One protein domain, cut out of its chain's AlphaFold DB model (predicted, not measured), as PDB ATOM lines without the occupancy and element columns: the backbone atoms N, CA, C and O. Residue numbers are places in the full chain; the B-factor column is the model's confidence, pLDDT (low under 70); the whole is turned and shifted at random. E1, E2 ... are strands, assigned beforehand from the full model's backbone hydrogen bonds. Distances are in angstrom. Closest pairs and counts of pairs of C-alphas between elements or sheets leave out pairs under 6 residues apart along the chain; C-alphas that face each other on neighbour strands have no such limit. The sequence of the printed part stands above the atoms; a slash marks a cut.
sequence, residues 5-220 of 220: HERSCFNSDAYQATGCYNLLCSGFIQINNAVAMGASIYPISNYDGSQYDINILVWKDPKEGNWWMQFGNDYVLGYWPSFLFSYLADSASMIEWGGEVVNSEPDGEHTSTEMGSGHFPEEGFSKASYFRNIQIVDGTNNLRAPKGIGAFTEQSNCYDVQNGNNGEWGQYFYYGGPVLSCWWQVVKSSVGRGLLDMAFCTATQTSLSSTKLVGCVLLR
ATOM      1  N   HIS A   5     -13.309  -5.071  42.215       31.03
ATOM      2  CA  HIS A   5     -14.234  -4.762  43.296       31.03
ATOM      3  C   HIS A   5     -14.917  -3.425  43.024       31.03
ATOM      4  O   HIS A   5     -14.228  -2.460  42.681       31.03
ATOM      5  N   GLU A   6     -16.225  -3.351  43.250       33.94
ATOM      6  CA  GLU A   6     -16.911  -2.078  43.422       33.94
ATOM      7  C   GLU A   6     -16.230  -1.300  44.566       33.94
ATOM      8  O   GLU A   6     -15.664  -1.865  45.508       33.94
ATOM      9  N   ARG A   7     -16.169   0.019  44.460       36.88
ATOM     10  CA  ARG A   7     -15.760   0.873  45.571       36.88
ATOM     11  C   ARG A   7     -16.743   2.013  45.602       36.88
ATOM     12  O   ARG A   7     -16.929   2.634  44.570       36.88
ATOM     13  N   SER A   8     -17.348   2.261  46.754       36.41
ATOM     14  CA  SER A   8     -18.096   3.491  46.996       36.41
ATOM     15  C   SER A   8     -17.251   4.406  47.843       36.41
ATOM     16  O   SER A   8     -16.680   3.955  48.819       36.41
ATOM     17  N   CYS A   9     -17.129   5.674  47.490       40.81
ATOM     18  CA  CYS A   9     -16.445   6.660  48.323       40.81
ATOM     19  C   CYS A   9     -17.509   7.638  48.764       40.81
ATOM     20  O   CYS A   9     -18.220   8.156  47.913       40.81
ATOM     21  N   PHE A  10     -17.631   7.842  50.067       41.19
ATOM     22  CA  PHE A  10     -18.475   8.871  50.649       41.19
ATOM     23  C   PHE A  10     -17.570  10.009  51.111       41.19
ATOM     24  O   PHE A  10     -16.638   9.756  51.871       41.19
ATOM     25  N   ASN A  11     -17.855  11.231  50.666       45.91
ATOM     26  CA  ASN A  11     -17.243  12.467  51.152       45.91
ATOM     27  C   ASN A  11     -18.364  13.477  51.384       45.91
ATOM     28  O   ASN A  11     -19.083  13.785  50.435       45.91
ATOM     29  N   SER A  12     -18.522  13.954  52.620       38.56
ATOM     30  CA  SER A  12     -19.569  14.918  53.004       38.56
ATOM     31  C   SER A  12     -19.101  16.374  53.009       38.56
ATOM     32  O   SER A  12     -19.904  17.265  53.266       38.56
ATOM     33  N   ASP A  13     -17.807  16.628  52.795       39.78
ATOM     34  CA  ASP A  13     -17.199  17.943  53.023       39.78
ATOM     35  C   ASP A  13     -16.146  18.344  51.982       39.78
ATOM     36  O   ASP A  13     -15.151  18.983  52.315       39.78
ATOM     37  N   ALA A  14     -16.332  17.986  50.711       40.44
ATOM     38  CA  ALA A  14     -15.420  18.418  49.647       40.44
ATOM     39  C   ALA A  14     -13.944  18.000  49.854       40.44
ATOM     40  O   ALA A  14     -13.045  18.741  49.456       40.44
ATOM     41  N   TYR A  15     -13.684  16.824  50.444       45.41
ATOM     42  CA  TYR A  15     -12.337  16.311  50.761       45.41
ATOM     43  C   TYR A  15     -11.594  17.106  51.855       45.41
ATOM     44  O   TYR A  15     -10.368  17.047  51.934       45.41
ATOM     45  N   GLN A  16     -12.309  17.853  52.703       39.81
ATOM     46  CA  GLN A  16     -11.687  18.678  53.746       39.81
ATOM     47  C   GLN A  16     -11.256  17.856  54.971       39.81
ATOM     48  O   GLN A  16     -10.167  18.088  55.497       39.81
ATOM     49  N   ALA A  17     -12.074  16.910  55.445       41.16
ATOM     50  CA  ALA A  17     -11.778  16.142  56.660       41.16
ATOM     51  C   ALA A  17     -12.567  14.826  56.827       41.16
ATOM     52  O   ALA A  17     -12.113  13.939  57.552       41.16
ATOM     53  N   THR A  18     -13.740  14.673  56.203       44.94
ATOM     54  CA  THR A  18     -14.666  13.551  56.428       44.94
ATOM     55  C   THR A  18     -14.939  12.776  55.145       44.94
ATOM     56  O   THR A  18     -15.787  13.131  54.327       44.94
ATOM     57  N   GLY A  19     -14.213  11.666  54.999       44.94
ATOM     58  CA  GLY A  19     -14.241  10.841  53.803       44.94
ATOM     59  C   GLY A  19     -13.888   9.392  54.064       44.94
ATOM     60  O   GLY A  19     -12.883   9.116  54.718       44.94
ATOM     61  N   CYS A  20     -14.689   8.451  53.558       48.00
ATOM     62  CA  CYS A  20     -14.401   7.029  53.718       48.00
ATOM     63  C   CYS A  20     -14.834   6.190  52.526       48.00
ATOM     64  O   CYS A  20     -15.825   6.461  51.848       48.00
ATOM     65  N   TYR A  21     -14.092   5.110  52.324       44.16
ATOM     66  CA  TYR A  21     -14.338   4.134  51.278       44.16
ATOM     67  C   TYR A  21     -15.209   2.984  51.813       44.16
ATOM     68  O   TYR A  21     -14.915   2.393  52.846       44.16
ATOM     69  N   ASN A  22     -16.238   2.600  51.070       47.56
ATOM     70  CA  ASN A  22     -17.188   1.521  51.326       47.56
ATOM     71  C   ASN A  22     -17.958   1.706  52.646       47.56
ATOM     72  O   ASN A  22     -18.153   2.820  53.123       47.56
ATOM     73  N   LEU A  23     -18.379   0.597  53.257       48.12
ATOM     74  CA  LEU A  23     -18.989   0.555  54.590       48.12
ATOM     75  C   LEU A  23     -18.003   0.906  55.723       48.12
ATOM     76  O   LEU A  23     -18.351   0.763  56.892       48.12
ATOM     77  N   LEU A  24     -16.770   1.335  55.413       47.44
ATOM     78  CA  LEU A  24     -15.796   1.718  56.441       47.44
ATOM     79  C   LEU A  24     -16.202   3.004  57.166       47.44
ATOM     80  O   LEU A  24     -15.670   3.257  58.243       47.44
ATOM     81  N   CYS A  25     -17.177   3.756  56.638       52.19
ATOM     82  CA  CYS A  25     -17.914   4.736  57.428       52.19
ATOM     83  C   CYS A  25     -19.421   4.560  57.349       52.19
ATOM     84  O   CYS A  25     -19.989   4.108  56.356       52.19
ATOM     85  N   SER A  26     -20.053   4.965  58.444       54.56
ATOM     86  CA  SER A  26     -21.472   4.870  58.778       54.56
ATOM     87  C   SER A  26     -22.370   5.806  57.954       54.56
ATOM     88  O   SER A  26     -23.258   6.453  58.502       54.56
ATOM     89  N   GLY A  27     -22.119   5.908  56.646       69.94
ATOM     90  CA  GLY A  27     -22.877   6.763  55.731       69.94
ATOM     91  C   GLY A  27     -23.960   6.025  54.942       69.94
ATOM     92  O   GLY A  27     -25.033   6.576  54.725       69.94
ATOM     93  N   PHE A  28     -23.704   4.781  54.522       79.56
ATOM     94  CA  PHE A  28     -24.626   4.007  53.685       79.56
ATOM     95  C   PHE A  28     -25.273   2.865  54.465       79.56
ATOM     96  O   PHE A  28     -24.586   2.014  55.034       79.56
ATOM     97  N   ILE A  29     -26.602   2.822  54.453       86.81
ATOM     98  CA  ILE A  29     -27.395   1.746  55.037       86.81
ATOM     99  C   ILE A  29     -27.756   0.779  53.914       86.81
ATOM    100  O   ILE A  29     -28.683   1.020  53.140       86.81
ATOM    101  N   GLN A  30     -27.009  -0.320  53.817       86.62
ATOM    102  CA  GLN A  30     -27.310  -1.395  52.876       86.62
ATOM    103  C   GLN A  30     -28.508  -2.211  53.381       86.62
ATOM    104  O   GLN A  30     -28.500  -2.702  54.510       86.62
ATOM    105  N   ILE A  31     -29.526  -2.374  52.536       90.56
ATOM    106  CA  ILE A  31     -30.730  -3.166  52.835       90.56
ATOM    107  C   ILE A  31     -30.777  -4.478  52.048       90.56
ATOM    108  O   ILE A  31     -31.450  -5.424  52.452       90.56
ATOM    109  N   ASN A  32     -30.071  -4.541  50.918       87.06
ATOM    110  CA  ASN A  32     -30.017  -5.724  50.073       87.06
ATOM    111  C   ASN A  32     -28.913  -6.674  50.542       87.06
ATOM    112  O   ASN A  32     -27.810  -6.236  50.856       87.06
ATOM    113  N   ASN A  33     -29.181  -7.977  50.559       87.06
ATOM    114  CA  ASN A  33     -28.195  -9.003  50.909       87.06
ATOM    115  C   ASN A  33     -27.753  -9.869  49.716       87.06
ATOM    116  O   ASN A  33     -26.886 -10.723  49.889       87.06
ATOM    117  N   ALA A  34     -28.330  -9.665  48.528       85.12
ATOM    118  CA  ALA A  34     -27.962 -10.372  47.305       85.12
ATOM    119  C   ALA A  34     -26.737  -9.741  46.630       85.12
ATOM    120  O   ALA A  34     -25.904 -10.454  46.077       85.12
ATOM    121  N   VAL A  35     -26.612  -8.414  46.707       78.94
ATOM    122  CA  VAL A  35     -25.473  -7.662  46.171       78.94
ATOM    123  C   VAL A  35     -24.874  -6.826  47.292       78.94
ATOM    124  O   VAL A  35     -25.567  -6.030  47.925       78.94
ATOM    125  N   ALA A  36     -23.587  -7.037  47.562       74.88
ATOM    126  CA  ALA A  36     -22.861  -6.282  48.570       74.88
ATOM    127  C   ALA A  36     -22.192  -5.054  47.957       74.88
ATOM    128  O   ALA A  36     -21.571  -5.153  46.899       74.88
ATOM    129  N   MET A  37     -22.233  -3.926  48.667       71.88
ATOM    130  CA  MET A  37     -21.394  -2.782  48.331       71.88
ATOM    131  C   MET A  37     -19.930  -3.206  48.381       71.88
ATOM    132  O   MET A  37     -19.433  -3.696  49.398       71.88
ATOM    133  N   GLY A  38     -19.231  -3.014  47.273       65.94
ATOM    134  CA  GLY A  38     -17.849  -3.446  47.143       65.94
ATOM    135  C   GLY A  38     -17.653  -4.864  46.610       65.94
ATOM    136  O   GLY A  38     -16.518  -5.347  46.575       65.94
ATOM    137  N   ALA A  39     -18.736  -5.532  46.199       69.62
ATOM    138  CA  ALA A  39     -18.677  -6.842  45.570       69.62
ATOM    139  C   ALA A  39     -17.853  -6.814  44.279       69.62
ATOM    140  O   ALA A  39     -17.690  -5.780  43.625       69.62
ATOM    141  N   SER A  40     -17.324  -7.981  43.909       68.62
ATOM    142  CA  SER A  40     -16.635  -8.108  42.636       68.62
ATOM    143  C   SER A  40     -17.617  -8.101  41.470       68.62
ATOM    144  O   SER A  40     -18.639  -8.783  41.513       68.62
ATOM    145  N   ILE A  41     -17.292  -7.362  40.413       71.50
ATOM    146  CA  ILE A  41     -18.120  -7.272  39.212       71.50
ATOM    147  C   ILE A  41     -17.633  -8.306  38.193       71.50
ATOM    148  O   ILE A  41     -16.456  -8.320  37.821       71.50
ATOM    149  N   TYR A  42     -18.541  -9.168  37.733       74.12
ATOM    150  CA  TYR A  42     -18.280 -10.185  36.716       74.12
ATOM    151  C   TYR A  42     -19.525 -10.407  35.840       74.12
ATOM    152  O   TYR A  42     -20.631 -10.431  36.385       74.12
ATOM    153  N   PRO A  43     -19.377 -10.633  34.519       81.88
ATOM    154  CA  PRO A  43     -18.135 -10.623  33.726       81.88
ATOM    155  C   PRO A  43     -17.543  -9.218  33.550       81.88
ATOM    156  O   PRO A  43     -18.225  -8.235  33.811       81.88
ATOM    157  N   ILE A  44     -16.272  -9.136  33.132       80.56
ATOM    158  CA  ILE A  44     -15.578  -7.869  32.850       80.56
ATOM    159  C   ILE A  44     -15.339  -7.662  31.350       80.56
ATOM    160  O   ILE A  44     -15.048  -8.624  30.636       80.56
ATOM    161  N   SER A  45     -15.408  -6.408  30.895       82.69
ATOM    162  CA  SER A  45     -15.051  -6.017  29.523       82.69
ATOM    163  C   SER A  45     -13.591  -6.325  29.173       82.69
ATOM    164  O   SER A  45     -12.717  -6.268  30.046       82.69
ATOM    165  N   ASN A  46     -13.333  -6.611  27.891       84.25
ATOM    166  CA  ASN A  46     -11.997  -6.853  27.327       84.25
ATOM    167  C   ASN A  46     -11.640  -5.804  26.269       84.25
ATOM    168  O   ASN A  46     -12.514  -5.388  25.513       84.25
ATOM    169  N   TYR A  47     -10.361  -5.439  26.175       86.94
ATOM    170  CA  TYR A  47      -9.871  -4.579  25.099       86.94
ATOM    171  C   TYR A  47     -10.157  -5.202  23.725       86.94
ATOM    172  O   TYR A  47      -9.843  -6.371  23.501       86.94
ATOM    173  N   ASP A  48     -10.766  -4.418  22.834       90.69
ATOM    174  CA  ASP A  48     -11.157  -4.802  21.470       90.69
ATOM    175  C   ASP A  48     -12.027  -6.078  21.421       90.69
ATOM    176  O   ASP A  48     -11.957  -6.888  20.498       90.69
ATOM    177  N   GLY A  49     -12.837  -6.296  22.466       89.88
ATOM    178  CA  GLY A  49     -13.621  -7.519  22.644       89.88
ATOM    179  C   GLY A  49     -14.998  -7.288  23.256       89.88
ATOM    180  O   GLY A  49     -15.580  -6.206  23.158       89.88
ATOM    181  N   SER A  50     -15.543  -8.325  23.903       90.25
ATOM    182  CA  SER A  50     -16.846  -8.246  24.576       90.25
ATOM    183  C   SER A  50     -16.862  -7.141  25.629       90.25
ATOM    184  O   SER A  50     -15.982  -7.097  26.492       90.25
ATOM    185  N   GLN A  51     -17.888  -6.293  25.561       86.00
ATOM    186  CA  GLN A  51     -18.153  -5.224  26.517       86.00
ATOM    187  C   GLN A  51     -19.364  -5.580  27.375       86.00
ATOM    188  O   GLN A  51     -20.333  -6.153  26.871       86.00
ATOM    189  N   TYR A  52     -19.309  -5.220  28.651       84.44
ATOM    190  CA  TYR A  52     -20.405  -5.389  29.592       84.44
ATOM    191  C   TYR A  52     -20.665  -4.075  30.322       84.44
ATOM    192  O   TYR A  52     -19.739  -3.364  30.709       84.44
ATOM    193  N   ASP A  53     -21.947  -3.786  30.522       82.81
ATOM    194  CA  ASP A  53     -22.410  -2.581  31.192       82.81
ATOM    195  C   ASP A  53     -22.935  -2.915  32.588       82.81
ATOM    196  O   ASP A  53     -23.506  -3.985  32.822       82.81
ATOM    197  N   ILE A  54     -22.814  -1.949  33.493       82.44
ATOM    198  CA  ILE A  54     -23.540  -1.928  34.761       82.44
ATOM    199  C   ILE A  54     -24.490  -0.734  34.756       82.44
ATOM    200  O   ILE A  54     -24.130   0.348  34.298       82.44
ATOM    201  N   ASN A  55     -25.709  -0.941  35.250       83.25
ATOM    202  CA  ASN A  55     -26.682   0.133  35.418       83.25
ATOM    203  C   ASN A  55     -26.727   0.539  36.890       83.25
ATOM    204  O   ASN A  55     -26.831  -0.329  37.760       83.25
ATOM    205  N   ILE A  56     -26.645   1.839  37.152       84.75
ATOM    206  CA  ILE A  56     -26.687   2.402  38.497       84.75
ATOM    207  C   ILE A  56     -27.640   3.586  38.482       84.75
ATOM    208  O   ILE A  56     -27.494   4.504  37.675       84.75
ATOM    209  N   LEU A  57     -28.597   3.568  39.403       85.25
ATOM    210  CA  LEU A  57     -29.526   4.662  39.623       85.25
ATOM    211  C   LEU A  57     -29.351   5.189  41.043       85.25
ATOM    212  O   LEU A  57     -29.427   4.432  42.009       85.25
ATOM    213  N   VAL A  58     -29.158   6.500  41.151       86.38
ATOM    214  CA  VAL A  58     -29.179   7.224  42.420       86.38
ATOM    215  C   VAL A  58     -30.288   8.264  42.356       86.38
ATOM    216  O   VAL A  58     -30.370   9.027  41.393       86.38
ATOM    217  N   TRP A  59     -31.159   8.284  43.361       86.88
ATOM    218  CA  TRP A  59     -32.270   9.233  43.424       86.88
ATOM    219  C   TRP A  59     -32.569   9.648  44.857       86.88
ATOM    220  O   TRP A  59     -32.287   8.921  45.805       86.88
ATOM    221  N   LYS A  60     -33.178  10.818  45.014       84.50
ATOM    222  CA  LYS A  60     -33.637  11.310  46.311       84.50
ATOM    223  C   LYS A  60     -35.095  10.920  46.525       84.50
ATOM    224  O   LYS A  60     -35.939  11.144  45.656       84.50
ATOM    225  N   ASP A  61     -35.407  10.350  47.682       87.25
ATOM    226  CA  ASP A  61     -36.790  10.114  48.082       87.25
ATOM    227  C   ASP A  61     -37.449  11.440  48.504       87.25
ATOM    228  O   ASP A  61     -36.987  12.074  49.453       87.25
ATOM    229  N   PRO A  62     -38.539  11.877  47.849       84.25
ATOM    230  CA  PRO A  62     -39.232  13.114  48.192       84.25
ATOM    231  C   PRO A  62     -39.962  13.047  49.537       84.25
ATOM    232  O   PRO A  62     -40.367  14.090  50.043       84.25
ATOM    233  N   LYS A  63     -40.173  11.849  50.104       86.75
ATOM    234  CA  LYS A  63     -40.863  11.684  51.390       86.75
ATOM    235  C   LYS A  63     -39.909  11.798  52.571       86.75
ATOM    236  O   LYS A  63     -40.153  12.604  53.462       86.75
ATOM    237  N   GLU A  64     -38.848  10.994  52.586       88.19
ATOM    238  CA  GLU A  64     -37.905  10.931  53.711       88.19
ATOM    239  C   GLU A  64     -36.641  11.779  53.491       88.19
ATOM    240  O   GLU A  64     -35.887  12.040  54.430       88.19
ATOM    241  N   GLY A  65     -36.387  12.212  52.253       86.00
ATOM    242  CA  GLY A  65     -35.187  12.957  51.865       86.00
ATOM    243  C   GLY A  65     -33.932  12.092  51.713       86.00
ATOM    244  O   GLY A  65     -32.864  12.628  51.428       86.00
ATOM    245  N   ASN A  66     -34.043  10.778  51.924       87.69
ATOM    246  CA  ASN A  66     -32.936   9.832  51.819       87.69
ATOM    247  C   ASN A  66     -32.491   9.676  50.360       87.69
ATOM    248  O   ASN A  66     -33.318   9.671  49.446       87.69
ATOM    249  N   TRP A  67     -31.189   9.507  50.140       85.25
ATOM    250  CA  TRP A  67     -30.634   9.222  48.819       85.25
ATOM    251  C   TRP A  67     -30.522   7.718  48.640       85.25
ATOM    252  O   TRP A  67     -29.815   7.063  49.391       85.25
ATOM    253  N   TRP A  68     -31.218   7.167  47.663       88.25
ATOM    254  CA  TRP A  68     -31.279   5.737  47.397       88.25
ATOM    255  C   TRP A  68     -30.350   5.350  46.256       88.25
ATOM    256  O   TRP A  68     -30.172   6.120  45.314       88.25
ATOM    257  N   MET A  69     -29.797   4.139  46.333       86.81
ATOM    258  CA  MET A  69     -28.999   3.527  45.275       86.81
ATOM    259  C   MET A  69     -29.629   2.218  44.816       86.81
ATOM    260  O   MET A  69     -29.993   1.359  45.625       86.81
ATOM    261  N   GLN A  70     -29.688   2.040  43.504       86.31
ATOM    262  CA  GLN A  70     -30.108   0.816  42.847       86.31
ATOM    263  C   GLN A  70     -29.037   0.362  41.862       86.31
ATOM    264  O   GLN A  70     -28.473   1.163  41.117       86.31
ATOM    265  N   PHE A  71     -28.795  -0.943  41.863       83.50
ATOM    266  CA  PHE A  71     -27.955  -1.645  40.911       83.50
ATOM    267  C   PHE A  71     -28.822  -2.482  39.966       83.50
ATOM    268  O   PHE A  71     -29.743  -3.194  40.385       83.50
ATOM    269  N   GLY A  72     -28.525  -2.409  38.670       83.00
ATOM    270  CA  GLY A  72     -29.369  -3.016  37.649       83.00
ATOM    271  C   GLY A  72     -30.781  -2.424  37.668       83.00
ATOM    272  O   GLY A  72     -30.979  -1.260  38.008       83.00
ATOM    273  N   ASN A  73     -31.771  -3.245  37.321       82.69
ATOM    274  CA  ASN A  73     -33.174  -2.823  37.278       82.69
ATOM    275  C   ASN A  73     -33.989  -3.288  38.494       82.69
ATOM    276  O   ASN A  73     -35.116  -2.839  38.668       82.69
ATOM    277  N   ASP A  74     -33.412  -4.131  39.359       84.56
ATOM    278  CA  ASP A  74     -34.178  -4.868  40.374       84.56
ATOM    279  C   ASP A  74     -33.567  -4.802  41.785       84.56
ATOM    280  O   ASP A  74     -34.248  -5.098  42.766       84.56
ATOM    281  N   TYR A  75     -32.299  -4.394  41.927       88.06
ATOM    282  CA  TYR A  75     -31.597  -4.455  43.212       88.06
ATOM    283  C   TYR A  75     -31.454  -3.072  43.839       88.06
ATOM    284  O   TYR A  75     -30.455  -2.386  43.641       88.06
ATOM    285  N   VAL A  76     -32.437  -2.667  44.643       91.94
ATOM    286  CA  VAL A  76     -32.283  -1.507  45.535       91.94
ATOM    287  C   VAL A  76     -31.291  -1.883  46.629       91.94
ATOM    288  O   VAL A  76     -31.619  -2.699  47.486       91.94
ATOM    289  N   LEU A  77     -30.077  -1.334  46.573       88.44
ATOM    290  CA  LEU A  77     -28.968  -1.723  47.446       88.44
ATOM    291  C   LEU A  77     -29.127  -1.165  48.858       88.44
ATOM    292  O   LEU A  77     -28.853  -1.862  49.836       88.44
ATOM    293  N   GLY A  78     -29.572   0.083  48.967       89.62
ATOM    294  CA  GLY A  78     -29.557   0.827  50.219       89.62
ATOM    295  C   GLY A  78     -29.728   2.320  50.011       89.62
ATOM    296  O   GLY A  78     -30.061   2.771  48.911       89.62
ATOM    297  N   TYR A  79     -29.495   3.073  51.080       87.31
ATOM    298  CA  TYR A  79     -29.637   4.521  51.072       87.31
ATOM    299  C   TYR A  79     -28.638   5.227  51.991       87.31
ATOM    300  O   TYR A  79     -28.166   4.671  52.984       87.31
ATOM    301  N   TRP A  80     -28.358   6.490  51.675       85.56
ATOM    302  CA  TRP A  80     -27.724   7.446  52.572       85.56
ATOM    303  C   TRP A  80     -28.801   8.280  53.273       85.56
ATOM    304  O   TRP A  80     -29.648   8.876  52.596       85.56
ATOM    305  N   PRO A  81     -28.786   8.345  54.613       85.75
ATOM    306  CA  PRO A  81     -29.709   9.182  55.363       85.75
ATOM    307  C   PRO A  81     -29.613  10.666  55.003       85.75
ATOM    308  O   PRO A  81     -28.519  11.210  54.860       85.75
ATOM    309  N   SER A  82     -30.762  11.341  54.936       82.06
ATOM    310  CA  SER A  82     -30.859  12.765  54.583       82.06
ATOM    311  C   SER A  82     -30.030  13.691  55.478       82.06
ATOM    312  O   SER A  82     -29.464  14.664  54.992       82.06
ATOM    313  N   PHE A  83     -29.895  13.368  56.770       79.00
ATOM    314  CA  PHE A  83     -29.153  14.187  57.737       79.00
ATOM    315  C   PHE A  83     -27.650  14.292  57.447       79.00
ATOM    316  O   PHE A  83     -26.984  15.152  58.019       79.00
ATOM    317  N   LEU A  84     -27.108  13.429  56.582       74.19
ATOM    318  CA  LEU A  84     -25.723  13.527  56.128       74.19
ATOM    319  C   LEU A  84     -25.504  14.717  55.182       74.19
ATOM    320  O   LEU A  84     -24.357  15.075  54.926       74.19
ATOM    321  N   PHE A  85     -26.580  15.331  54.676       70.19
ATOM    322  CA  PHE A  85     -26.522  16.339  53.625       70.19
ATOM    323  C   PHE A  85     -27.173  17.650  54.053       70.19
ATOM    324  O   PHE A  85     -28.395  17.771  54.112       70.19
ATOM    325  N   SER A  86     -26.351  18.671  54.289       67.31
ATOM    326  CA  SER A  86     -26.823  20.042  54.509       67.31
ATOM    327  C   SER A  86     -27.103  20.780  53.197       67.31
ATOM    328  O   SER A  86     -28.093  21.497  53.105       67.31
ATOM    329  N   TYR A  87     -26.255  20.598  52.180       65.31
ATOM    330  CA  TYR A  87     -26.334  21.339  50.912       65.31
ATOM    331  C   TYR A  87     -27.128  20.608  49.820       65.31
ATOM    332  O   TYR A  87     -27.790  21.247  49.011       65.31
ATOM    333  N   LEU A  88     -27.183  19.272  49.873       67.75
ATOM    334  CA  LEU A  88     -28.043  18.444  49.010       67.75
ATOM    335  C   LEU A  88     -29.418  18.157  49.640       67.75
ATOM    336  O   LEU A  88     -30.129  17.238  49.220       67.75
ATOM    337  N   ALA A  89     -29.795  18.930  50.665       66.88
ATOM    338  CA  ALA A  89     -31.055  18.774  51.386       66.88
ATOM    339  C   ALA A  89     -32.277  18.988  50.483       66.88
ATOM    340  O   ALA A  89     -33.284  18.305  50.662       66.88
ATOM    341  N   ASP A  90     -32.176  19.867  49.480       69.25
ATOM    342  CA  ASP A  90     -33.252  20.167  48.530       69.25
ATOM    343  C   ASP A  90     -33.008  19.498  47.173       69.25
ATOM    344  O   ASP A  90     -33.771  18.609  46.780       69.25
ATOM    345  N   SER A  91     -31.926  19.872  46.487       69.06
ATOM    346  CA  SER A  91     -31.566  19.387  45.150       69.06
ATOM    347  C   SER A  91     -30.073  19.543  44.878       69.06
ATOM    348  O   SER A  91     -29.435  20.399  45.483       69.06
ATOM    349  N   ALA A  92     -29.555  18.801  43.897       71.38
ATOM    350  CA  ALA A  92     -28.221  19.033  43.355       71.38
ATOM    351  C   ALA A  92     -28.216  20.216  42.359       71.38
ATOM    352  O   ALA A  92     -29.039  20.273  41.441       71.38
ATOM    353  N   SER A  93     -27.284  21.149  42.542       73.25
ATOM    354  CA  SER A  93     -26.933  22.245  41.635       73.25
ATOM    355  C   SER A  93     -25.935  21.834  40.541       73.25
ATOM    356  O   SER A  93     -25.895  22.462  39.473       73.25
ATOM    357  N   MET A  94     -25.151  20.774  40.772       74.94
ATOM    358  CA  MET A  94     -24.263  20.169  39.779       74.94
ATOM    359  C   MET A  94     -24.237  18.648  39.905       74.94
ATOM    360  O   MET A  94     -24.271  18.096  40.999       74.94
ATOM    361  N   ILE A  95     -24.117  17.973  38.765       77.38
ATOM    362  CA  ILE A  95     -23.878  16.533  38.699       77.38
ATOM    363  C   ILE A  95     -22.623  16.310  37.863       77.38
ATOM    364  O   ILE A  95     -22.550  16.809  36.741       77.38
ATOM    365  N   GLU A  96     -21.637  15.603  38.405       79.38
ATOM    366  CA  GLU A  96     -20.408  15.221  37.706       79.38
ATOM    367  C   GLU A  96     -20.336  13.698  37.573       79.38
ATOM    368  O   GLU A  96     -20.794  12.976  38.447       79.38
ATOM    369  N   TRP A  97     -19.749  13.199  36.495       82.00
ATOM    370  CA  TRP A  97     -19.450  11.792  36.252       82.00
ATOM    371  C   TRP A  97     -17.991  11.696  35.839       82.00
ATOM    372  O   TRP A  97     -17.546  12.493  35.014       82.00
ATOM    373  N   GLY A  98     -17.232  10.733  36.348       76.06
ATOM    374  CA  GLY A  98     -15.857  10.573  35.889       76.06
ATOM    375  C   GLY A  98     -14.980   9.756  36.813       76.06
ATOM    376  O   GLY A  98     -15.478   8.916  37.550       76.06
ATOM    377  N   GLY A  99     -13.675   9.993  36.757       70.88
ATOM    378  CA  GLY A  99     -12.678   9.303  37.571       70.88
ATOM    379  C   GLY A  99     -11.714  10.287  38.226       70.88
ATOM    380  O   GLY A  99     -11.453  11.371  37.704       70.88
ATOM    381  N   GLU A 100     -11.176   9.892  39.374       69.06
ATOM    382  CA  GLU A 100     -10.166  10.652  40.109       69.06
ATOM    383  C   GLU A 100      -8.981   9.756  40.474       69.06
ATOM    384  O   GLU A 100      -9.151   8.709  41.104       69.06
ATOM    385  N   VAL A 101      -7.781  10.166  40.058       67.00
ATOM    386  CA  VAL A 101      -6.512   9.543  40.445       67.00
ATOM    387  C   VAL A 101      -5.871  10.420  41.512       67.00
ATOM    388  O   VAL A 101      -5.505  11.563  41.239       67.00
ATOM    389  N   VAL A 102      -5.711   9.875  42.721       60.81
ATOM    390  CA  VAL A 102      -5.044  10.563  43.833       60.81
ATOM    391  C   VAL A 102      -3.648   9.984  44.050       60.81
ATOM    392  O   VAL A 102      -3.522   8.800  44.364       60.81
ATOM    393  N   ASN A 103      -2.613  10.821  43.936       58.47
ATOM    394  CA  ASN A 103      -1.281  10.543  44.474       58.47
ATOM    395  C   ASN A 103      -1.074  11.348  45.752       58.47
ATOM    396  O   ASN A 103      -1.336  12.547  45.760       58.47
ATOM    397  N   SER A 104      -0.571  10.722  46.810       51.72
ATOM    398  CA  SER A 104      -0.187  11.431  48.037       51.72
ATOM    399  C   SER A 104       1.327  11.598  48.190       51.72
ATOM    400  O   SER A 104       1.758  12.067  49.236       51.72
ATOM    401  N   GLU A 105       2.118  11.164  47.201       53.47
ATOM    402  CA  GLU A 105       3.585  11.300  47.146       53.47
ATOM    403  C   GLU A 105       4.322  11.030  48.468       53.47
ATOM    404  O   GLU A 105       4.987  11.919  49.003       53.47
ATOM    405  N   PRO A 106       4.288   9.799  49.006       50.66
ATOM    406  CA  PRO A 106       5.108   9.483  50.173       50.66
ATOM    407  C   PRO A 106       6.615   9.643  49.892       50.66
ATOM    408  O   PRO A 106       7.355  10.031  50.790       50.66
ATOM    409  N   ASP A 107       7.044   9.401  48.642       56.12
ATOM    410  CA  ASP A 107       8.459   9.300  48.245       56.12
ATOM    411  C   ASP A 107       8.835  10.126  46.988       56.12
ATOM    412  O   ASP A 107       9.930   9.976  46.454       56.12
ATOM    413  N   GLY A 108       7.946  11.000  46.489       51.34
ATOM    414  CA  GLY A 108       8.183  11.791  45.263       51.34
ATOM    415  C   GLY A 108       8.069  11.007  43.945       51.34
ATOM    416  O   GLY A 108       8.455  11.512  42.892       51.34
ATOM    417  N   GLU A 109       7.541   9.783  43.997       52.16
ATOM    418  CA  GLU A 109       7.281   8.935  42.833       52.16
ATOM    419  C   GLU A 109       5.873   9.174  42.265       52.16
ATOM    420  O   GLU A 109       4.891   9.376  42.990       52.16
ATOM    421  N   HIS A 110       5.767   9.136  40.938       53.94
ATOM    422  CA  HIS A 110       4.507   9.352  40.235       53.94
ATOM    423  C   HIS A 110       3.533   8.176  40.377       53.94
ATOM    424  O   HIS A 110       3.933   7.040  40.637       53.94
ATOM    425  N   THR A 111       2.239   8.426  40.136       53.81
ATOM    426  CA  THR A 111       1.247   7.344  40.128       53.81
ATOM    427  C   THR A 111       1.550   6.345  39.020       53.81
ATOM    428  O   THR A 111       1.646   6.697  37.850       53.81
ATOM    429  N   SER A 112       1.653   5.066  39.380       62.78
ATOM    430  CA  SER A 112       1.714   3.959  38.422       62.78
ATOM    431  C   SER A 112       0.315   3.474  38.003       62.78
ATOM    432  O   SER A 112       0.123   2.307  37.668       62.78
ATOM    433  N   THR A 113      -0.694   4.345  38.112       66.94
ATOM    434  CA  THR A 113      -2.115   3.977  38.018       66.94
ATOM    435  C   THR A 113      -2.649   4.258  36.624       66.94
ATOM    436  O   THR A 113      -2.335   5.282  36.046       66.94
ATOM    437  N   GLU A 114      -3.461   3.361  36.079       75.38
ATOM    438  CA  GLU A 114      -4.197   3.607  34.836       75.38
ATOM    439  C   GLU A 114      -5.583   4.163  35.166       75.38
ATOM    440  O   GLU A 114      -6.211   3.743  36.146       75.38
ATOM    441  N   MET A 115      -6.098   5.083  34.345       79.00
ATOM    442  CA  MET A 115      -7.493   5.508  34.451       79.00
ATOM    443  C   MET A 115      -8.357   4.684  33.508       79.00
ATOM    444  O   MET A 115      -8.099   4.602  32.304       79.00
ATOM    445  N   GLY A 116      -9.428   4.110  34.054       79.00
ATOM    446  CA  GLY A 116     -10.326   3.279  33.270       79.00
ATOM    447  C   GLY A 116      -9.574   2.072  32.711       79.00
ATOM    448  O   GLY A 116      -9.124   1.220  33.473       79.00
ATOM    449  N   SER A 117      -9.501   1.961  31.390       82.81
ATOM    450  CA  SER A 117      -8.883   0.851  30.663       82.81
ATOM    451  C   SER A 117      -7.402   1.077  30.390       82.81
ATOM    452  O   SER A 117      -6.797   0.241  29.737       82.81
ATOM    453  N   GLY A 118      -6.836   2.209  30.824       85.88
ATOM    454  CA  GLY A 118      -5.478   2.608  30.446       85.88
ATOM    455  C   GLY A 118      -5.384   3.219  29.045       85.88
ATOM    456  O   GLY A 118      -4.306   3.621  28.623       85.88
ATOM    457  N   HIS A 119      -6.505   3.324  28.329       88.88
ATOM    458  CA  HIS A 119      -6.563   3.837  26.965       88.88
ATOM    459  C   HIS A 119      -7.261   5.189  26.905       88.88
ATOM    460  O   HIS A 119      -8.216   5.450  27.641       88.88
ATOM    461  N   PHE A 120      -6.775   6.039  26.007       91.25
ATOM    462  CA  PHE A 120      -7.317   7.370  25.800       91.25
ATOM    463  C   PHE A 120      -8.704   7.327  25.131       91.25
ATOM    464  O   PHE A 120      -9.008   6.386  24.386       91.25
ATOM    465  N   PRO A 121      -9.566   8.329  25.387       91.25
ATOM    466  CA  PRO A 121     -10.946   8.339  24.911       91.25
ATOM    467  C   PRO A 121     -11.098   8.311  23.383       91.25
ATOM    468  O   PRO A 121     -12.111   7.809  22.893       91.25
ATOM    469  N   GLU A 122     -10.100   8.772  22.625       94.50
ATOM    470  CA  GLU A 122     -10.102   8.781  21.158       94.50
ATOM    471  C   GLU A 122     -10.133   7.374  20.555       94.50
ATOM    472  O   GLU A 122     -10.560   7.203  19.411       94.50
ATOM    473  N   GLU A 123      -9.704   6.353  21.306       94.19
ATOM    474  CA  GLU A 123      -9.792   4.962  20.858       94.19
ATOM    475  C   GLU A 123     -11.240   4.451  20.803       94.19
ATOM    476  O   GLU A 123     -11.534   3.514  20.057       94.19
ATOM    477  N   GLY A 124     -12.153   5.086  21.544       93.38
ATOM    478  CA  GLY A 124     -13.589   4.856  21.456       93.38
ATOM    479  C   GLY A 124     -14.061   3.493  21.966       93.38
ATOM    480  O   GLY A 124     -13.453   2.866  22.838       93.38
ATOM    481  N   PHE A 125     -15.212   3.049  21.450       92.50
ATOM    482  CA  PHE A 125     -15.888   1.843  21.930       92.50
ATOM    483  C   PHE A 125     -14.987   0.611  21.850       92.50
ATOM    484  O   PHE A 125     -14.221   0.451  20.904       92.50
ATOM    485  N   SER A 126     -15.139  -0.288  22.822       90.12
ATOM    486  CA  SER A 126     -14.355  -1.514  23.029       90.12
ATOM    487  C   SER A 126     -12.911  -1.335  23.501       90.12
ATOM    488  O   SER A 126     -12.285  -2.319  23.888       90.12
ATOM    489  N   LYS A 127     -12.395  -0.102  23.537       91.69
ATOM    490  CA  LYS A 127     -10.999   0.198  23.888       91.69
ATOM    491  C   LYS A 127     -10.901   1.172  25.051       91.69
ATOM    492  O   LYS A 127     -10.283   0.866  26.072       91.69
ATOM    493  N   ALA A 128     -11.563   2.317  24.918       90.25
ATOM    494  CA  ALA A 128     -11.696   3.307  25.969       90.25
ATOM    495  C   ALA A 128     -12.822   2.937  26.939       90.25
ATOM    496  O   ALA A 128     -13.789   2.248  26.602       90.25
ATOM    497  N   SER A 129     -12.705   3.440  28.163       88.44
ATOM    498  CA  SER A 129     -13.749   3.290  29.179       88.44
ATOM    499  C   SER A 129     -14.853   4.289  28.927       88.44
ATOM    500  O   SER A 129     -14.587   5.373  28.417       88.44
ATOM    501  N   TYR A 130     -16.087   3.953  29.287       88.62
ATOM    502  CA  TYR A 130     -17.209   4.834  29.003       88.62
ATOM    503  C   TYR A 130     -18.272   4.831  30.089       88.62
ATOM    504  O   TYR A 130     -18.465   3.856  30.813       88.62
ATOM    505  N   PHE A 131     -19.006   5.935  30.124       88.19
ATOM    506  CA  PHE A 131     -20.355   6.004  30.667       88.19
ATOM    507  C   PHE A 131     -21.297   6.268  29.509       88.19
ATOM    508  O   PHE A 131     -21.016   7.133  28.683       88.19
ATOM    509  N   ARG A 132     -22.420   5.551  29.453       89.06
ATOM    510  CA  ARG A 132     -23.435   5.732  28.413       89.06
ATOM    511  C   ARG A 132     -24.830   5.789  29.003       89.06
ATOM    512  O   ARG A 132     -25.037   5.380  30.141       89.06
ATOM    513  N   ASN A 133     -25.775   6.279  28.207       90.06
ATOM    514  CA  ASN A 133     -27.154   6.515  28.613       90.06
ATOM    515  C   ASN A 133     -27.245   7.360  29.897       90.06
ATOM    516  O   ASN A 133     -28.026   7.069  30.801       90.06
ATOM    517  N   ILE A 134     -26.418   8.405  29.985       89.06
ATOM    518  CA  ILE A 134     -26.375   9.285  31.150       89.06
ATOM    519  C   ILE A 134     -27.703  10.033  31.248       89.06
ATOM    520  O   ILE A 134     -28.147  10.689  30.300       89.06
ATOM    521  N   GLN A 135     -28.330   9.931  32.415       88.19
ATOM    522  CA  GLN A 135     -29.601  10.560  32.743       88.19
ATOM    523  C   GLN A 135     -29.534  11.184  34.137       88.19
ATOM    524  O   GLN A 135     -28.728  10.789  34.976       88.19
ATOM    525  N   ILE A 136     -30.393  12.171  34.370       87.81
ATOM    526  CA  ILE A 136     -30.576  12.831  35.662       87.81
ATOM    527  C   ILE A 136     -32.010  12.615  36.136       87.81
ATOM    528  O   ILE A 136     -32.935  12.591  35.322       87.81
ATOM    529  N   VAL A 137     -32.199  12.470  37.443       87.06
ATOM    530  CA  VAL A 137     -33.530  12.440  38.055       87.06
ATOM    531  C   VAL A 137     -33.948  13.882  38.342       87.06
ATOM    532  O   VAL A 137     -33.256  14.594  39.066       87.06
ATOM    533  N   ASP A 138     -35.042  14.335  37.730       83.00
ATOM    534  CA  ASP A 138     -35.571  15.686  37.944       83.00
ATOM    535  C   ASP A 138     -36.399  15.795  39.241       83.00
ATOM    536  O   ASP A 138     -36.696  14.802  39.901       83.00
ATOM    537  N   GLY A 139     -36.818  17.012  39.607       81.38
ATOM    538  CA  GLY A 139     -37.618  17.257  40.820       81.38
ATOM    539  C   GLY A 139     -39.016  16.615  40.820       81.38
ATOM    540  O   GLY A 139     -39.715  16.674  41.827       81.38
ATOM    541  N   THR A 140     -39.437  16.006  39.707       86.44
ATOM    542  CA  THR A 140     -40.661  15.195  39.608       86.44
ATOM    543  C   THR A 140     -40.370  13.692  39.651       86.44
ATOM    544  O   THR A 140     -41.258  12.892  39.360       86.44
ATOM    545  N   ASN A 141     -39.140  13.307  40.012       84.75
ATOM    546  CA  ASN A 141     -38.620  11.941  40.008       84.75
ATOM    547  C   ASN A 141     -38.682  11.246  38.642       84.75
ATOM    548  O   ASN A 141     -38.830  10.028  38.559       84.75
ATOM    549  N   ASN A 142     -38.545  12.014  37.559       87.06
ATOM    550  CA  ASN A 142     -38.471  11.470  36.208       87.06
ATOM    551  C   ASN A 142     -37.039  11.511  35.674       87.06
ATOM    552  O   ASN A 142     -36.315  12.488  35.866       87.06
ATOM    553  N   LEU A 143     -36.652  10.463  34.944       87.88
ATOM    554  CA  LEU A 143     -35.373  10.416  34.241       87.88
ATOM    555  C   LEU A 143     -35.395  11.349  33.029       87.88
ATOM    556  O   LEU A 143     -36.300  11.304  32.190       87.88
ATOM    557  N   ARG A 144     -34.375  12.200  32.927       88.25
ATOM    558  CA  ARG A 144     -34.198  13.175  31.850       88.25
ATOM    559  C   ARG A 144     -32.785  13.103  31.303       88.25
ATOM    560  O   ARG A 144     -31.828  12.921  32.046       88.25
ATOM    561  N   ALA A 145     -32.646  13.320  29.998       87.75
ATOM    562  CA  ALA A 145     -31.330  13.538  29.419       87.75
ATOM    563  C   ALA A 145     -30.744  14.862  29.958       87.75
ATOM    564  O   ALA A 145     -31.435  15.890  29.905       87.75
ATOM    565  N   PRO A 146     -29.497  14.862  30.459       85.94
ATOM    566  CA  PRO A 146     -28.822  16.079  30.880       85.94
ATOM    567  C   PRO A 146     -28.637  17.052  29.711       85.94
ATOM    568  O   PRO A 146     -28.517  16.657  28.550       85.94
ATOM    569  N   LYS A 147     -28.595  18.349  30.027       84.25
ATOM    570  CA  LYS A 147     -28.326  19.426  29.067       84.25
ATOM    571  C   LYS A 147     -27.107  20.217  29.516       84.25
ATOM    572  O   LYS A 147     -26.935  20.440  30.706       84.25
ATOM    573  N   GLY A 148     -26.314  20.693  28.558       83.56
ATOM    574  CA  GLY A 148     -25.142  21.520  28.854       83.56
ATOM    575  C   GLY A 148     -24.019  20.745  29.542       83.56
ATOM    576  O   GLY A 148     -23.388  21.291  30.440       83.56
ATOM    577  N   ILE A 149     -23.800  19.490  29.136       83.75
ATOM    578  CA  ILE A 149     -22.665  18.698  29.611       83.75
ATOM    579  C   ILE A 149     -21.354  19.381  29.194       83.75
ATOM    580  O   ILE A 149     -21.129  19.628  28.007       83.75
ATOM    581  N   GLY A 150     -20.496  19.664  30.169       85.50
ATOM    582  CA  GLY A 150     -19.107  20.072  29.984       85.50
ATOM    583  C   GLY A 150     -18.149  18.918  30.262       85.50
ATOM    584  O   GLY A 150     -18.501  17.972  30.955       85.50
ATOM    585  N   ALA A 151     -16.944  18.986  29.705       85.31
ATOM    586  CA  ALA A 151     -15.826  18.109  30.046       85.31
ATOM    587  C   ALA A 151     -14.746  18.933  30.755       85.31
ATOM    588  O   ALA A 151     -14.508  20.086  30.388       85.31
ATOM    589  N   PHE A 152     -14.102  18.339  31.753       80.88
ATOM    590  CA  PHE A 152     -12.986  18.915  32.484       80.88
ATOM    591  C   PHE A 152     -11.895  17.863  32.682       80.88
ATOM    592  O   PHE A 152     -12.164  16.754  33.143       80.88
ATOM    593  N   THR A 153     -10.666  18.251  32.359       77.69
ATOM    594  CA  THR A 153      -9.441  17.511  32.650       77.69
ATOM    595  C   THR A 153      -8.339  18.520  32.960       77.69
ATOM    596  O   THR A 153      -8.281  19.583  32.339       77.69
ATOM    597  N   GLU A 154      -7.482  18.221  33.933       72.00
ATOM    598  CA  GLU A 154      -6.370  19.108  34.300       72.00
ATOM    599  C   GLU A 154      -5.181  18.970  33.345       72.00
ATOM    600  O   GLU A 154      -4.558  19.967  32.980       72.00
ATOM    601  N   GLN A 155      -4.874  17.735  32.935       76.38
ATOM    602  CA  GLN A 155      -3.728  17.391  32.092       76.38
ATOM    603  C   GLN A 155      -4.143  16.345  31.051       76.38
ATOM    604  O   GLN A 155      -3.964  15.144  31.246       76.38
ATOM    605  N   SER A 156      -4.718  16.775  29.926       80.50
ATOM    606  CA  SER A 156      -5.235  15.852  28.896       80.50
ATOM    607  C   SER A 156      -4.184  14.884  28.335       80.50
ATOM    608  O   SER A 156      -4.518  13.806  27.862       80.50
ATOM    609  N   ASN A 157      -2.896  15.223  28.433       81.62
ATOM    610  CA  ASN A 157      -1.791  14.346  28.049       81.62
ATOM    611  C   ASN A 157      -1.607  13.128  28.969       81.62
ATOM    612  O   ASN A 157      -0.863  12.227  28.598       81.62
ATOM    613  N   CYS A 158      -2.217  13.125  30.153       81.00
ATOM    614  CA  CYS A 158      -2.148  12.053  31.142       81.00
ATOM    615  C   CYS A 158      -3.415  11.192  31.090       81.00
ATOM    616  O   CYS A 158      -3.370  10.017  30.734       81.00
ATOM    617  N   TYR A 159      -4.558  11.816  31.379       83.38
ATOM    618  CA  TYR A 159      -5.885  11.223  31.270       83.38
ATOM    619  C   TYR A 159      -6.826  12.216  30.597       83.38
ATOM    620  O   TYR A 159      -6.732  13.426  30.818       83.38
ATOM    621  N   ASP A 160      -7.769  11.722  29.807       87.81
ATOM    622  CA  ASP A 160      -8.680  12.596  29.075       87.81
ATOM    623  C   ASP A 160     -10.129  12.102  29.116       87.81
ATOM    624  O   ASP A 160     -10.412  10.957  29.485       87.81
ATOM    625  N   VAL A 161     -11.053  12.997  28.762       88.81
ATOM    626  CA  VAL A 161     -12.488  12.746  28.617       88.81
ATOM    627  C   VAL A 161     -13.017  13.364  27.340       88.81
ATOM    628  O   VAL A 161     -12.842  14.548  27.063       88.81
ATOM    629  N   GLN A 162     -13.786  12.570  26.607       91.56
ATOM    630  CA  GLN A 162     -14.453  13.014  25.399       91.56
ATOM    631  C   GLN A 162     -15.949  12.735  25.486       91.56
ATOM    632  O   GLN A 162     -16.394  11.587  25.463       91.56
ATOM    633  N   ASN A 163     -16.735  13.808  25.558       92.38
ATOM    634  CA  ASN A 163     -18.190  13.727  25.525       92.38
ATOM    635  C   ASN A 163     -18.693  13.361  24.123       92.38
ATOM    636  O   ASN A 163     -18.139  13.792  23.109       92.38
ATOM    637  N   GLY A 164     -19.803  12.633  24.071       91.69
ATOM    638  CA  GLY A 164     -20.509  12.289  22.851       91.69
ATOM    639  C   GLY A 164     -22.015  12.180  23.075       91.69
ATOM    640  O   GLY A 164     -22.507  12.063  24.197       91.69
ATOM    641  N   ASN A 165     -22.768  12.260  21.981       94.06
ATOM    642  CA  ASN A 165     -24.217  12.143  22.015       94.06
ATOM    643  C   ASN A 165     -24.726  11.542  20.707       94.06
ATOM    644  O   ASN A 165     -24.444  12.075  19.632       94.06
ATOM    645  N   ASN A 166     -25.489  10.456  20.790       93.38
ATOM    646  CA  ASN A 166     -26.186   9.887  19.640       93.38
ATOM    647  C   ASN A 166     -27.471   9.157  20.078       93.38
ATOM    648  O   ASN A 166     -27.733   8.983  21.265       93.38
ATOM    649  N   GLY A 167     -28.299   8.746  19.114       92.19
ATOM    650  CA  GLY A 167     -29.594   8.120  19.406       92.19
ATOM    651  C   GLY A 167     -29.514   6.728  20.044       92.19
ATOM    652  O   GLY A 167     -30.478   6.304  20.671       92.19
ATOM    653  N   GLU A 168     -28.391   6.024  19.899       91.69
ATOM    654  CA  GLU A 168     -28.207   4.662  20.415       91.69
ATOM    655  C   GLU A 168     -27.645   4.664  21.844       91.69
ATOM    656  O   GLU A 168     -28.051   3.867  22.685       91.69
ATOM    657  N   TRP A 169     -26.719   5.578  22.130       91.06
ATOM    658  CA  TRP A 169     -25.999   5.682  23.399       91.06
ATOM    659  C   TRP A 169     -26.545   6.776  24.318       91.06
ATOM    660  O   TRP A 169     -26.122   6.873  25.470       91.06
ATOM    661  N   GLY A 170     -27.462   7.612  23.824       91.81
ATOM    662  CA  GLY A 170     -27.893   8.817  24.520       91.81
ATOM    663  C   GLY A 170     -26.716   9.769  24.736       91.81
ATOM    664  O   GLY A 170     -25.848   9.901  23.875       91.81
ATOM    665  N   GLN A 171     -26.682  10.410  25.904       90.19
ATOM    666  CA  GLN A 171     -25.507  11.148  26.366       90.19
ATOM    667  C   GLN A 171     -24.474  10.161  26.911       90.19
ATOM    668  O   GLN A 171     -24.809   9.302  27.732       90.19
ATOM    669  N   TYR A 172     -23.232  10.282  26.459       89.69
ATOM    670  CA  TYR A 172     -22.139   9.416  26.877       89.69
ATOM    671  C   TYR A 172     -20.820  10.183  26.916       89.69
ATOM    672  O   TYR A 172     -20.695  11.278  26.368       89.69
ATOM    673  N   PHE A 173     -19.813   9.594  27.539       91.00
ATOM    674  CA  PHE A 173     -18.439  10.035  27.368       91.00
ATOM    675  C   PHE A 173     -17.492   8.851  27.436       91.00
ATOM    676  O   PHE A 173     -17.748   7.882  28.157       91.00
ATOM    677  N   TYR A 174     -16.401   8.954  26.688       91.06
ATOM    678  CA  TYR A 174     -15.230   8.119  26.885       91.06
ATOM    679  C   TYR A 174     -14.282   8.807  27.853       91.06
ATOM    680  O   TYR A 174     -14.207  10.035  27.877       91.06
ATOM    681  N   TYR A 175     -13.559   8.026  28.640       87.88
ATOM    682  CA  TYR A 175     -12.505   8.527  29.504       87.88
ATOM    683  C   TYR A 175     -11.422   7.466  29.695       87.88
ATOM    684  O   TYR A 175     -11.670   6.265  29.540       87.88
ATOM    685  N   GLY A 176     -10.231   7.916  30.065       85.25
ATOM    686  CA  GLY A 176      -9.119   7.036  30.388       85.25
ATOM    687  C   GLY A 176      -7.776   7.641  30.020       85.25
ATOM    688  O   GLY A 176      -7.682   8.799  29.614       85.25
ATOM    689  N   GLY A 177      -6.734   6.845  30.201       84.62
ATOM    690  CA  GLY A 177      -5.366   7.188  29.841       84.62
ATOM    691  C   GLY A 177      -4.370   6.264  30.544       84.62
ATOM    692  O   GLY A 177      -4.718   5.657  31.568       84.62
ATOM    693  N   PRO A 178      -3.168   6.110  29.974       83.12
ATOM    694  CA  PRO A 178      -2.175   5.160  30.447       83.12
ATOM    695  C   PRO A 178      -1.499   5.639  31.731       83.12
ATOM    696  O   PRO A 178      -1.634   6.793  32.140       83.12
ATOM    697  N   VAL A 179      -0.704   4.755  32.335       70.06
ATOM    698  CA  VAL A 179       0.212   5.138  33.411       70.06
ATOM    699  C   VAL A 179       1.181   6.199  32.901       70.06
ATOM    700  O   VAL A 179       2.059   5.913  32.083       70.06
ATOM    701  N   LEU A 180       1.051   7.412  33.421       61.97
ATOM    702  CA  LEU A 180       1.965   8.508  33.149       61.97
ATOM    703  C   LEU A 180       2.360   9.197  34.448       61.97
ATOM    704  O   LEU A 180       1.669   9.122  35.461       61.97
ATOM    705  N   SER A 181       3.506   9.868  34.397       58.88
ATOM    706  CA  SER A 181       4.135  10.597  35.492       58.88
ATOM    707  C   SER A 181       3.325  11.823  35.951       58.88
ATOM    708  O   SER A 181       3.788  12.957  35.826       58.88
ATOM    709  N   CYS A 182       2.103  11.627  36.448       59.94
ATOM    710  CA  CYS A 182       1.148  12.701  36.723       59.94
ATOM    711  C   CYS A 182       0.793  12.740  38.219       59.94
ATOM    712  O   CYS A 182       0.684  11.701  38.879       59.94
ATOM    713  N   TRP A 183       0.719  13.962  38.754       51.81
ATOM    714  CA  TRP A 183       0.732  14.285  40.190       51.81
ATOM    715  C   TRP A 183      -0.653  14.110  40.825       51.81
ATOM    716  O   TRP A 183      -0.816  13.426  41.826       51.81
ATOM    717  N   TRP A 184      -1.679  14.667  40.193       48.91
ATOM    718  CA  TRP A 184      -3.079  14.513  40.570       48.91
ATOM    719  C   TRP A 184      -3.911  14.746  39.324       48.91
ATOM    720  O   TRP A 184      -3.526  15.575  38.493       48.91
ATOM    721  N   GLN A 185      -5.000  13.996  39.158       56.97
ATOM    722  CA  GLN A 185      -5.885  14.292  38.051       56.97
ATOM    723  C   GLN A 185      -7.322  13.858  38.259       56.97
ATOM    724  O   GLN A 185      -7.641  12.707  38.574       56.97
ATOM    725  N   VAL A 186      -8.189  14.811  37.951       58.09
ATOM    726  CA  VAL A 186      -9.626  14.646  37.894       58.09
ATOM    727  C   VAL A 186     -10.072  14.753  36.446       58.09
ATOM    728  O   VAL A 186      -9.777  15.728  35.757       58.09
ATOM    729  N   VAL A 187     -10.825  13.752  36.010       54.47
ATOM    730  CA  VAL A 187     -11.447  13.720  34.694       54.47
ATOM    731  C   VAL A 187     -12.948  13.640  34.906       54.47
ATOM    732  O   VAL A 187     -13.430  12.682  35.508       54.47
ATOM    733  N   LYS A 188     -13.684  14.664  34.465       72.44
ATOM    734  CA  LYS A 188     -15.116  14.807  34.747       72.44
ATOM    735  C   LYS A 188     -15.905  15.264  33.530       72.44
ATOM    736  O   LYS A 188     -15.500  16.163  32.802       72.44
ATOM    737  N   SER A 189     -17.083  14.685  33.381       64.12
ATOM    738  CA  SER A 189     -18.189  15.192  32.584       64.12
ATOM    739  C   SER A 189     -19.222  15.770  33.551       64.12
ATOM    740  O   SER A 189     -19.532  15.107  34.535       64.12
ATOM    741  N   SER A 190     -19.722  16.993  33.370       72.31
ATOM    742  CA  SER A 190     -20.611  17.609  34.369       72.31
ATOM    743  C   SER A 190     -21.703  18.502  33.800       72.31
ATOM    744  O   SER A 190     -21.589  19.052  32.708       72.31
ATOM    745  N   VAL A 191     -22.781  18.656  34.566       69.62
ATOM    746  CA  VAL A 191     -23.889  19.583  34.307       69.62
ATOM    747  C   VAL A 191     -24.019  20.514  35.504       69.62
ATOM    748  O   VAL A 191     -24.172  20.022  36.614       69.62
ATOM    749  N   GLY A 192     -24.009  21.833  35.289       66.38
ATOM    750  CA  GLY A 192     -24.185  22.844  36.348       66.38
ATOM    751  C   GLY A 192     -22.906  23.614  36.719       66.38
ATOM    752  O   GLY A 192     -21.881  23.496  36.053       66.38
ATOM    753  N   ARG A 193     -22.977  24.461  37.761       51.78
ATOM    754  CA  ARG A 193     -21.858  25.244  38.344       51.78
ATOM    755  C   ARG A 193     -22.023  25.309  39.874       51.78
ATOM    756  O   ARG A 193     -23.074  25.747  40.315       51.78
ATOM    757  N   GLY A 194     -21.012  24.918  40.661       49.69
ATOM    758  CA  GLY A 194     -21.102  24.793  42.130       49.69
ATOM    759  C   GLY A 194     -19.836  24.204  42.778       49.69
ATOM    760  O   GLY A 194     -18.944  23.757  42.058       49.69
ATOM    761  N   LEU A 195     -19.736  24.218  44.115       40.41
ATOM    762  CA  LEU A 195     -18.644  23.647  44.943       40.41
ATOM    763  C   LEU A 195     -19.052  22.276  45.518       40.41
ATOM    764  O   LEU A 195     -20.229  22.006  45.631       40.41
ATOM    765  N   LEU A 196     -18.090  21.380  45.734       40.03
ATOM    766  CA  LEU A 196     -18.258  19.918  45.747       40.03
ATOM    767  C   LEU A 196     -18.861  19.358  47.048       40.03
ATOM    768  O   LEU A 196     -18.150  19.351  48.038       40.03
ATOM    769  N   ASP A 197     -20.079  18.802  47.051       47.72
ATOM    770  CA  ASP A 197     -20.728  18.393  48.318       47.72
ATOM    771  C   ASP A 197     -20.908  16.875  48.515       47.72
ATOM    772  O   ASP A 197     -21.050  16.423  49.651       47.72
ATOM    773  N   MET A 198     -20.864  16.057  47.454       48.88
ATOM    774  CA  MET A 198     -21.001  14.600  47.574       48.88
ATOM    775  C   MET A 198     -20.349  13.821  46.437       48.88
ATOM    776  O   MET A 198     -20.562  14.128  45.271       48.88
ATOM    777  N   ALA A 199     -19.648  12.735  46.772       46.09
ATOM    778  CA  ALA A 199     -19.209  11.717  45.820       46.09
ATOM    779  C   ALA A 199     -19.979  10.403  45.986       46.09
ATOM    780  O   ALA A 199     -20.173   9.939  47.102       46.09
ATOM    781  N   PHE A 200     -20.361   9.792  44.868       51.94
ATOM    782  CA  PHE A 200     -20.807   8.411  44.722       51.94
ATOM    783  C   PHE A 200     -19.861   7.714  43.772       51.94
ATOM    784  O   PHE A 200     -20.071   7.653  42.565       51.94
ATOM    785  N   CYS A 201     -18.775   7.205  44.312       45.44
ATOM    786  CA  CYS A 201     -17.864   6.422  43.509       45.44
ATOM    787  C   CYS A 201     -18.476   5.034  43.231       45.44
ATOM    788  O   CYS A 201     -19.057   4.412  44.105       45.44
ATOM    789  N   THR A 202     -18.464   4.585  41.982       38.28
ATOM    790  CA  THR A 202     -18.909   3.259  41.539       38.28
ATOM    791  C   THR A 202     -17.844   2.707  40.603       38.28
ATOM    792  O   THR A 202     -17.390   3.409  39.713       38.28
ATOM    793  N   ALA A 203     -17.331   1.494  40.804       38.66
ATOM    794  CA  ALA A 203     -16.242   1.027  39.942       38.66
ATOM    795  C   ALA A 203     -16.762   0.799  38.516       38.66
ATOM    796  O   ALA A 203     -17.640  -0.030  38.293       38.66
ATOM    797  N   THR A 204     -16.199   1.510  37.546       38.50
ATOM    798  CA  THR A 204     -16.440   1.273  36.127       38.50
ATOM    799  C   THR A 204     -15.546   0.146  35.624       38.50
ATOM    800  O   THR A 204     -14.433  -0.093  36.094       38.50
ATOM    801  N   GLN A 205     -16.086  -0.639  34.701       39.16
ATOM    802  CA  GLN A 205     -15.609  -1.983  34.427       39.16
ATOM    803  C   GLN A 205     -14.562  -1.987  33.296       39.16
ATOM    804  O   GLN A 205     -14.909  -2.065  32.127       39.16
ATOM    805  N   THR A 206     -13.262  -1.913  33.613       36.06
ATOM    806  CA  THR A 206     -12.222  -1.665  32.577       36.06
ATOM    807  C   THR A 206     -10.984  -2.566  32.693       36.06
ATOM    808  O   THR A 206     -10.533  -2.858  33.798       36.06
ATOM    809  N   SER A 207     -10.563  -3.197  31.589       33.44
ATOM    810  CA  SER A 207      -9.640  -4.348  31.596       33.44
ATOM    811  C   SER A 207      -8.219  -4.009  32.052       33.44
ATOM    812  O   SER A 207      -7.687  -3.003  31.619       33.44
ATOM    813  N   LEU A 208      -7.614  -4.949  32.796       31.89
ATOM    814  CA  LEU A 208      -6.167  -5.153  32.982       31.89
ATOM    815  C   LEU A 208      -5.359  -4.023  33.638       31.89
ATOM    816  O   LEU A 208      -4.742  -3.251  32.941       31.89
ATOM    817  N   SER A 209      -5.237  -4.066  34.969       28.62
ATOM    818  CA  SER A 209      -3.987  -3.903  35.744       28.62
ATOM    819  C   SER A 209      -4.323  -3.437  37.163       28.62
ATOM    820  O   SER A 209      -5.348  -2.814  37.430       28.62
ATOM    821  N   SER A 210      -3.504  -3.838  38.126       27.48
ATOM    822  CA  SER A 210      -3.701  -3.598  39.548       27.48
ATOM    823  C   SER A 210      -3.466  -2.129  39.909       27.48
ATOM    824  O   SER A 210      -2.359  -1.789  40.298       27.48
ATOM    825  N   THR A 211      -4.484  -1.272  39.815       29.89
ATOM    826  CA  THR A 211      -4.802  -0.190  40.774       29.89
ATOM    827  C   THR A 211      -6.200   0.345  40.454       29.89
ATOM    828  O   THR A 211      -6.587   0.493  39.303       29.89
ATOM    829  N   LYS A 212      -7.016   0.506  41.498       33.25
ATOM    830  CA  LYS A 212      -8.467   0.684  41.409       33.25
ATOM    831  C   LYS A 212      -8.803   2.154  41.204       33.25
ATOM    832  O   LYS A 212      -8.603   2.931  42.133       33.25
ATOM    833  N   LEU A 213      -9.403   2.490  40.065       33.47
ATOM    834  CA  LEU A 213     -10.142   3.735  39.931       33.47
ATOM    835  C   LEU A 213     -11.634   3.514  39.806       33.47
ATOM    836  O   LEU A 213     -12.116   2.508  39.287       33.47
ATOM    837  N   VAL A 214     -12.337   4.490  40.350       41.81
ATOM    838  CA  VAL A 214     -13.744   4.433  40.657       41.81
ATOM    839  C   VAL A 214     -14.447   5.480  39.802       41.81
ATOM    840  O   VAL A 214     -14.075   6.647  39.821       41.81
ATOM    841  N   GLY A 215     -15.428   5.054  39.022       42.69
ATOM    842  CA  GLY A 215     -16.348   5.917  38.305       42.69
ATOM    843  C   GLY A 215     -17.266   6.665  39.275       42.69
ATOM    844  O   GLY A 215     -18.254   6.109  39.746       42.69
ATOM    845  N   CYS A 216     -16.950   7.907  39.615       49.03
ATOM    846  CA  CYS A 216     -17.716   8.703  40.565       49.03
ATOM    847  C   CYS A 216     -18.813   9.522  39.900       49.03
ATOM    848  O   CYS A 216     -18.535  10.313  39.003       49.03
ATOM    849  N   VAL A 217     -20.045   9.363  40.390       54.00
ATOM    850  CA  VAL A 217     -21.109  10.356  40.253       54.00
ATOM    851  C   VAL A 217     -20.980  11.326  41.415       54.00
ATOM    852  O   VAL A 217     -21.088  10.934  42.566       54.00
ATOM    853  N   LEU A 218     -20.728  12.590  41.145       56.56
ATOM    854  CA  LEU A 218     -20.580  13.627  42.147       56.56
ATOM    855  C   LEU A 218     -21.824  14.507  42.140       56.56
ATOM    856  O   LEU A 218     -22.197  14.995  41.079       56.56
ATOM    857  N   LEU A 219     -22.444  14.736  43.292       53.06
ATOM    858  CA  LEU A 219     -23.502  15.731  43.433       53.06
ATOM    859  C   LEU A 219     -22.954  16.957  44.167       53.06
ATOM    860  O   LEU A 219     -22.233  16.839  45.156       53.06
ATOM    861  N   ARG A 220     -23.293  18.137  43.662       58.84
ATOM    862  CA  ARG A 220     -23.101  19.447  44.296       58.84
ATOM    863  C   ARG A 220     -24.417  20.198  44.283       58.84
ATOM    864  O   ARG A 220     -25.277  19.770  43.493       58.84
TER     865      ARG A 220
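This is residues 5 to 220 of the 220 residues of the protein "Neprosin domain-containing protein" of Musa balbisiana (UniProt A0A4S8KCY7). A domain of little regular structure, much of it loop, has as its core a partial sandwich: sheet E7-E10-E9 partly faces the twisted sheet E8-E11-E6-E13-E12. Hairpin E1-E2 packs on E12 through E1, and the meander E3-E4-E5, antiparallel neighbours in turn, makes a separate sheet. The 216 printed residues hold no named helix and strands E1 to E13 in order, all strand with 71 residues named, antiparallel; compact, radius of gyration of the C-alphas 16.7 A, spans 46 by 45 by 37 A.

E1, residues 9 to 11, begins at C-alpha (-16.445, 6.660, 48.323); E2 is 19 to 21, E3 56 to 60, E4 67 to 71, E5 75 to 80, E6 94 to 102 (21.9 A), E7 129 to 131, E8 150 to 153, E9 160 to 166, E10 170 to 176, E11 184 to 192 (23.1 A), E12 198 to 202; E13, 215 to 219, ends at (-23.502, 15.731, 43.433).

E11 and E6 are antiparallel, N 97 and O 189 2.7 A apart. The closest C-alphas of E9 and E11, Val 161 and Val 187, are 6.2 A apart.

The printed part has no cut; link E2 to E3 is long, 34 residues. Mean pLDDT is 71.2; 85 residues are under 70.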